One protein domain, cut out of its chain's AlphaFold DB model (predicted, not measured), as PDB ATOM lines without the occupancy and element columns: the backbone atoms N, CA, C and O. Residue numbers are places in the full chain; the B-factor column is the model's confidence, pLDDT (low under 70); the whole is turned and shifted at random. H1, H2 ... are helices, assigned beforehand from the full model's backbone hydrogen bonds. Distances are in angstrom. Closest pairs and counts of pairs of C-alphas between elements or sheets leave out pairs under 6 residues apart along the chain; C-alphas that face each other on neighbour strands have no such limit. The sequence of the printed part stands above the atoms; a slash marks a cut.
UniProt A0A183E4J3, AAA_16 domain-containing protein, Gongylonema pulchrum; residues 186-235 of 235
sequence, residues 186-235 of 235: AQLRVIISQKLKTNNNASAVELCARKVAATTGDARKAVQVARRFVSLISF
ATOM      1  N   ALA A 186     -42.243  -5.108  11.316       94.31
ATOM      2  CA  ALA A 186     -42.372  -5.711   9.994       94.31
ATOM      3  C   ALA A 186     -42.048  -4.712   8.872       94.31
ATOM      4  O   ALA A 186     -41.283  -5.039   7.965       94.31
ATOM      5  N   GLN A 187     -42.568  -3.485   8.966       95.31
ATOM      6  CA  GLN A 187     -42.301  -2.430   7.986       95.31
ATOM      7  C   GLN A 187     -40.834  -1.985   8.022       95.31
ATOM      8  O   GLN A 187     -40.198  -1.873   6.976       95.31
ATOM      9  N   LEU A 188     -40.265  -1.776   9.215       94.81
ATOM     10  CA  LEU A 188     -38.862  -1.384   9.351       94.81
ATOM     11  C   LEU A 188     -37.915  -2.454   8.811       94.81
ATOM     12  O   LEU A 188     -36.942  -2.103   8.151       94.81
ATOM     13  N   ARG A 189     -38.205  -3.738   9.033       92.69
ATOM     14  CA  ARG A 189     -37.413  -4.847   8.490       92.69
ATOM     15  C   ARG A 189     -37.336  -4.768   6.966       92.69
ATOM     16  O   ARG A 189     -36.238  -4.774   6.419       92.69
ATOM     17  N   VAL A 190     -38.477  -4.600   6.294       91.81
ATOM     18  CA  VAL A 190     -38.522  -4.464   4.828       91.81
ATOM     19  C   VAL A 190     -37.766  -3.215   4.366       91.81
ATOM     20  O   VAL A 190     -36.930  -3.307   3.468       91.81
ATOM     21  N   ILE A 191     -37.992  -2.066   5.012       92.44
ATOM     22  CA  ILE A 191     -37.316  -0.804   4.675       92.44
ATOM     23  C   ILE A 191     -35.792  -0.938   4.805       92.44
ATOM     24  O   ILE A 191     -35.055  -0.511   3.914       92.44
ATOM     25  N   ILE A 192     -35.304  -1.523   5.901       91.31
ATOM     26  CA  ILE A 192     -33.871  -1.713   6.140       91.31
ATOM     27  C   ILE A 192     -33.283  -2.662   5.091       91.31
ATOM     28  O   ILE A 192     -32.282  -2.306   4.466       91.31
ATOM     29  N   SER A 193     -33.910  -3.818   4.849       88.94
ATOM     30  CA  SER A 193     -33.448  -4.793   3.850       88.94
ATOM     31  C   SER A 193     -33.348  -4.173   2.454       88.94
ATOM     32  O   SER A 193     -32.314  -4.288   1.796       88.94
ATOM     33  N   GLN A 194     -34.368  -3.419   2.031       88.19
ATOM     34  CA  GLN A 194     -34.363  -2.713   0.746       88.19
ATOM     35  C   GLN A 194     -33.256  -1.651   0.663       88.19
ATOM     36  O   GLN A 194     -32.622  -1.488  -0.379       88.19
ATOM     37  N   LYS A 195     -33.004  -0.911   1.752       87.19
ATOM     38  CA  LYS A 195     -32.013   0.179   1.773       87.19
ATOM     39  C   LYS A 195     -30.570  -0.297   1.902       87.19
ATOM     40  O   LYS A 195     -29.679   0.427   1.457       87.19
ATOM     41  N   LEU A 196     -30.332  -1.448   2.528       84.31
ATOM     42  CA  LEU A 196     -28.995  -2.019   2.680       84.31
ATOM     43  C   LEU A 196     -28.600  -2.929   1.516       84.31
ATOM     44  O   LEU A 196     -27.409  -3.127   1.316       84.31
ATOM     45  N   LYS A 197     -29.563  -3.442   0.730       79.06
ATOM     46  CA  LYS A 197     -29.322  -4.415  -0.354       79.06
ATOM     47  C   LYS A 197     -28.545  -5.662   0.111       79.06
ATOM     48  O   LYS A 197     -27.883  -6.310  -0.692       79.06
ATOM     49  N   THR A 198     -28.594  -5.988   1.403       66.38
ATOM     50  CA  THR A 198     -27.880  -7.124   1.994       66.38
ATOM     51  C   THR A 198     -28.868  -8.192   2.449       66.38
ATOM     52  O   THR A 198     -29.767  -7.921   3.242       66.38
ATOM     53  N   ASN A 199     -28.667  -9.426   1.978       63.34
ATOM     54  CA  ASN A 199     -29.450 -10.592   2.407       63.34
ATOM     55  C   ASN A 199     -28.757 -11.403   3.518       63.34
ATOM     56  O   ASN A 199     -29.399 -12.223   4.164       63.34
ATOM     57  N   ASN A 200     -27.470 -11.154   3.787       64.56
ATOM     58  CA  ASN A 200     -26.657 -12.034   4.637       64.56
ATOM     59  C   ASN A 200     -26.840 -11.818   6.152       64.56
ATOM     60  O   ASN A 200     -26.376 -12.638   6.931       64.56
ATOM     61  N   ASN A 201     -27.532 -10.754   6.583       75.56
ATOM     62  CA  ASN A 201     -27.628 -10.360   7.998       75.56
ATOM     63  C   ASN A 201     -29.084 -10.234   8.489       75.56
ATOM     64  O   ASN A 201     -29.433  -9.276   9.182       75.56
ATOM     65  N   ALA A 202     -29.946 -11.191   8.127       81.06
ATOM     66  CA  ALA A 202     -31.378 -11.164   8.449       81.06
ATOM     67  C   ALA A 202     -31.660 -10.991   9.955       81.06
ATOM     68  O   ALA A 202     -32.447 -10.122  10.330       81.06
ATOM     69  N   SER A 203     -30.952 -11.724  10.822       84.00
ATOM     70  CA  SER A 203     -31.127 -11.642  12.282       84.00
ATOM     71  C   SER A 203     -30.748 -10.270  12.851       84.00
ATOM     72  O   SER A 203     -31.415  -9.756  13.748       84.00
ATOM     73  N   ALA A 204     -29.703  -9.633  12.313       83.94
ATOM     74  CA  ALA A 204     -29.290  -8.295  12.742       83.94
ATOM     75  C   ALA A 204     -30.295  -7.223  12.293       83.94
ATOM     76  O   ALA A 204     -30.611  -6.304  13.054       83.94
ATOM     77  N   VAL A 205     -30.834  -7.359  11.076       89.00
ATOM     78  CA  VAL A 205     -31.904  -6.489  10.571       89.00
ATOM     79  C   VAL A 205     -33.154  -6.619  11.440       89.00
ATOM     80  O   VAL A 205     -33.746  -5.602  11.795       89.00
ATOM     81  N   GLU A 206     -33.526  -7.838  11.826       90.50
ATOM     82  CA  GLU A 206     -34.680  -8.100  12.685       90.50
ATOM     83  C   GLU A 206     -34.514  -7.479  14.080       90.50
ATOM     84  O   GLU A 206     -35.364  -6.703  14.513       90.50
ATOM     85  N   LEU A 207     -33.381  -7.723  14.752       90.00
ATOM     86  CA  LEU A 207     -33.082  -7.126  16.061       90.00
ATOM     87  C   LEU A 207     -33.100  -5.593  16.013       90.00
ATOM     88  O   LEU A 207     -33.666  -4.943  16.896       90.00
ATOM     89  N   CYS A 208     -32.515  -5.006  14.963       90.75
ATOM     90  CA  CYS A 208     -32.526  -3.563  14.750       90.75
ATOM     91  C   CYS A 208     -33.952  -3.037  14.530       90.75
ATOM     92  O   CYS A 208     -34.365  -2.078  15.187       90.75
ATOM     93  N   ALA A 209     -34.717  -3.664  13.631       93.62
ATOM     94  CA  ALA A 209     -36.092  -3.278  13.328       93.62
ATOM     95  C   ALA A 209     -36.973  -3.330  14.581       93.62
ATOM     96  O   ALA A 209     -37.654  -2.350  14.889       93.62
ATOM     97  N   ARG A 210     -36.888  -4.418  15.353       95.12
ATOM     98  CA  ARG A 210     -37.631  -4.605  16.603       95.12
ATOM     99  C   ARG A 210     -37.308  -3.528  17.625       95.12
ATOM    100  O   ARG A 210     -38.208  -2.892  18.174       95.12
ATOM    101  N   LYS A 211     -36.015  -3.272  17.857       95.00
ATOM    102  CA  LYS A 211     -35.576  -2.280  18.844       95.00
ATOM    103  C   LYS A 211     -36.014  -0.866  18.467       95.00
ATOM    104  O   LYS A 211     -36.443  -0.108  19.339       95.00
ATOM    105  N   VAL A 212     -35.920  -0.495  17.189       95.25
ATOM    106  CA  VAL A 212     -36.334   0.841  16.739       95.25
ATOM    107  C   VAL A 212     -37.853   0.987  16.730       95.25
ATOM    108  O   VAL A 212     -38.336   2.027  17.177       95.25
ATOM    109  N   ALA A 213     -38.610  -0.033  16.317       95.56
ATOM    110  CA  ALA A 213     -40.075  -0.020  16.371       95.56
ATOM    111  C   ALA A 213     -40.591   0.173  17.805       95.56
ATOM    112  O   ALA A 213     -41.437   1.030  18.037       95.56
ATOM    113  N   ALA A 214     -40.016  -0.546  18.775       94.75
ATOM    114  CA  ALA A 214     -40.403  -0.451  20.184       94.75
ATOM    115  C   ALA A 214     -40.066   0.899  20.845       94.75
ATOM    116  O   ALA A 214     -40.629   1.231  21.882       94.75
ATOM    117  N   THR A 215     -39.125   1.668  20.286       93.88
ATOM    118  CA  THR A 215     -38.654   2.926  20.892       93.88
ATOM    119  C   THR A 215     -39.174   4.170  20.187       93.88
ATOM    120  O   THR A 215     -39.537   5.139  20.844       93.88
ATOM    121  N   THR A 216     -39.164   4.189  18.853       93.19
ATOM    122  CA  THR A 216     -39.466   5.401  18.073       93.19
ATOM    123  C   THR A 216     -40.298   5.144  16.822       93.19
ATOM    124  O   THR A 216     -41.046   6.026  16.412       93.19
ATOM    125  N   GLY A 217     -40.128   3.986  16.175       93.44
ATOM    126  CA  GLY A 217     -40.676   3.696  14.849       93.44
ATOM    127  C   GLY A 217     -40.209   4.664  13.750       93.44
ATOM    128  O   GLY A 217     -40.913   4.846  12.757       93.44
ATOM    129  N   ASP A 218     -39.048   5.308  13.916       93.94
ATOM    130  CA  ASP A 218     -38.458   6.231  12.937       93.94
ATOM    131  C   ASP A 218     -37.595   5.464  11.918       93.94
ATOM    132  O   ASP A 218     -36.561   4.880  12.261       93.94
ATOM    133  N   ALA A 219     -37.980   5.511  10.638       93.38
ATOM    134  CA  ALA A 219     -37.266   4.815   9.568       93.38
ATOM    135  C   ALA A 219     -35.851   5.364   9.314       93.38
ATOM    136  O   ALA A 219     -34.959   4.610   8.924       93.38
ATOM    137  N   ARG A 220     -35.604   6.660   9.553       93.06
ATOM    138  CA  ARG A 220     -34.270   7.262   9.396       93.06
ATOM    139  C   ARG A 220     -33.318   6.696  10.439       93.06
ATOM    140  O   ARG A 220     -32.215   6.279  10.089       93.06
ATOM    141  N   LYS A 221     -33.769   6.635  11.696       92.94
ATOM    142  CA  LYS A 221     -33.003   6.028  12.796       92.94
ATOM    143  C   LYS A 221     -32.747   4.550  12.525       92.94
ATOM    144  O   LYS A 221     -31.608   4.114  12.643       92.94
ATOM    145  N   ALA A 222     -33.770   3.815  12.091       92.88
ATOM    146  CA  ALA A 222     -33.659   2.398  11.750       92.88
ATOM    147  C   ALA A 222     -32.554   2.133  10.716       92.88
ATOM    148  O   ALA A 222     -31.646   1.338  10.960       92.88
ATOM    149  N   VAL A 223     -32.569   2.861   9.596       91.75
ATOM    150  CA  VAL A 223     -31.557   2.715   8.538       91.75
ATOM    151  C   VAL A 223     -30.173   3.169   9.011       91.75
ATOM    152  O   VAL A 223     -29.178   2.526   8.683       91.75
ATOM    153  N   GLN A 224     -30.076   4.255   9.784       91.50
ATOM    154  CA  GLN A 224     -28.791   4.752  10.288       91.50
ATOM    155  C   GLN A 224     -28.123   3.758  11.245       91.50
ATOM    156  O   GLN A 224     -26.924   3.507  11.125       91.50
ATOM    157  N   VAL A 225     -28.893   3.182  12.172       89.31
ATOM    158  CA  VAL A 225     -28.403   2.161  13.106       89.31
ATOM    159  C   VAL A 225     -27.962   0.921  12.335       89.31
ATOM    160  O   VAL A 225     -26.832   0.473  12.505       89.31
ATOM    161  N   ALA A 226     -28.796   0.425  11.419       87.38
ATOM    162  CA  ALA A 226     -28.473  -0.763  10.640       87.38
ATOM    163  C   ALA A 226     -27.212  -0.577   9.769       87.38
ATOM    164  O   ALA A 226     -26.375  -1.472   9.700       87.38
ATOM    165  N   ARG A 227     -27.012   0.610   9.170       87.06
ATOM    166  CA  ARG A 227     -25.782   0.938   8.421       87.06
ATOM    167  C   ARG A 227     -24.529   0.891   9.290       87.06
ATOM    168  O   ARG A 227     -23.519   0.356   8.846       87.06
ATOM    169  N   ARG A 228     -24.595   1.429  10.514       85.25
ATOM    170  CA  ARG A 228     -23.466   1.392  11.457       85.25
ATOM    171  C   ARG A 228     -23.107  -0.037  11.849       85.25
ATOM    172  O   ARG A 228     -21.930  -0.374  11.875       85.25
ATOM    173  N   PHE A 229     -24.103  -0.885  12.096       79.69
ATOM    174  CA  PHE A 229     -23.859  -2.300  12.378       79.69
ATOM    175  C   PHE A 229     -23.161  -3.006  11.215       79.69
ATOM    176  O   PHE A 229     -22.167  -3.685  11.439       79.69
ATOM    177  N   VAL A 230     -23.616  -2.796   9.975       76.25
ATOM    178  CA  VAL A 230     -22.945  -3.374   8.800       76.25
ATOM    179  C   VAL A 230     -21.500  -2.880   8.684       76.25
ATOM    180  O   VAL A 230     -20.613  -3.693   8.469       76.25
ATOM    181  N   SER A 231     -21.229  -1.585   8.892       72.69
ATOM    182  CA  SER A 231     -19.851  -1.067   8.823       72.69
ATOM    183  C   SER A 231     -18.914  -1.616   9.903       72.69
ATOM    184  O   SER A 231     -17.712  -1.638   9.685       72.69
ATOM    185  N   LEU A 232     -19.444  -2.039  11.056       69.75
ATOM    186  CA  LEU A 232     -18.647  -2.593  12.157       69.75
ATOM    187  C   LEU A 232     -18.330  -4.083  11.979       69.75
ATOM    188  O   LEU A 232     -17.378  -4.564  12.576       69.75
ATOM    189  N   ILE A 233     -19.132  -4.806  11.190       66.56
ATOM    190  CA  ILE A 233     -18.983  -6.253  10.960       66.56
ATOM    191  C   ILE A 233     -18.134  -6.540   9.706       66.56
ATOM    192  O   ILE A 233     -17.658  -7.653   9.527       66.56
ATOM    193  N   SER A 234     -17.915  -5.548   8.837       58.75
ATOM    194  CA  SER A 234     -17.116  -5.689   7.608       58.75
ATOM    195  C   SER A 234     -15.593  -5.525   7.802       58.75
ATOM    196  O   SER A 234     -14.917  -5.144   6.846       58.75
ATOM    197  N   PHE A 235     -15.061  -5.785   9.002       42.31
ATOM    198  CA  PHE A 235     -13.625  -5.765   9.315       42.31
ATOM    199  C   PHE A 235     -13.149  -7.123   9.822       42.31
ATOM    200  O   PHE A 235     -13.902  -7.747  10.604       42.31
TER     201      PHE A 235
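This is residues 186 to 235 of the 235 residues of the protein "AAA_16 domain-containing protein" of Gongylonema pulchrum (UniProt A0A183E4J3). Three helices pack together in a small triangle: H2 and H3 form a helical hairpin, and H1 packs on both of them, crossing each at a steep tilt. H3, the longest helix, runs roughly along the long axis of the domain towards the chain's last residue. The printed part has 50 residues, with H1, H2 and H3 in that order along the chain and no named strand, and its class is all helix. It is compact, with a radius of gyration of the C-alphas of 9.7 A, and elongated, spanning 29 by 16 by 16 A.

H1 is residues 186 to 196, 15.7 A from first to last C-alpha, and begins with C-alpha 186 at (-42.372, -5.711, 9.994). H2 is residues 202 to 215, 20.2 A long, with C-alpha 202 at (-31.378, -11.164, 8.449). H3 is residues 219 to 233, 21.4 A long, and ends with C-alpha 233 at (-18.983, -6.253, 10.960).

H1 and H2 touch, opposite ways at a steep tilt of 55 degrees; their closest C-alphas, those of Leu 188 and Ala 209, are 5.2 A apart. H1 and H3 touch, the same way at a steep tilt of 53 degrees; their closest C-alphas, those of Ile 192 and Val 223, are 5.5 A apart. H2 and H3 form a helical hairpin, opposite ways at a steep tilt of 39 degrees. H3 touches H2 with residues 221 to 226 alone, and the closest C-alphas, those of Val 212 and Ala 222, are 5.9 A apart. In H1, H2 and H3 every O i to N i+4 pair is within hydrogen-bond range.

The two C-alphas farthest apart, those of Thr 216 and Phe 235, are 29.5 A apart. The printed part has no cut, and the links H1 to H2 and H2 to H3 are tight. The mean pLDDT of the printed part is 85.5; residues 198 to 200 and 232 to 235 are under 70.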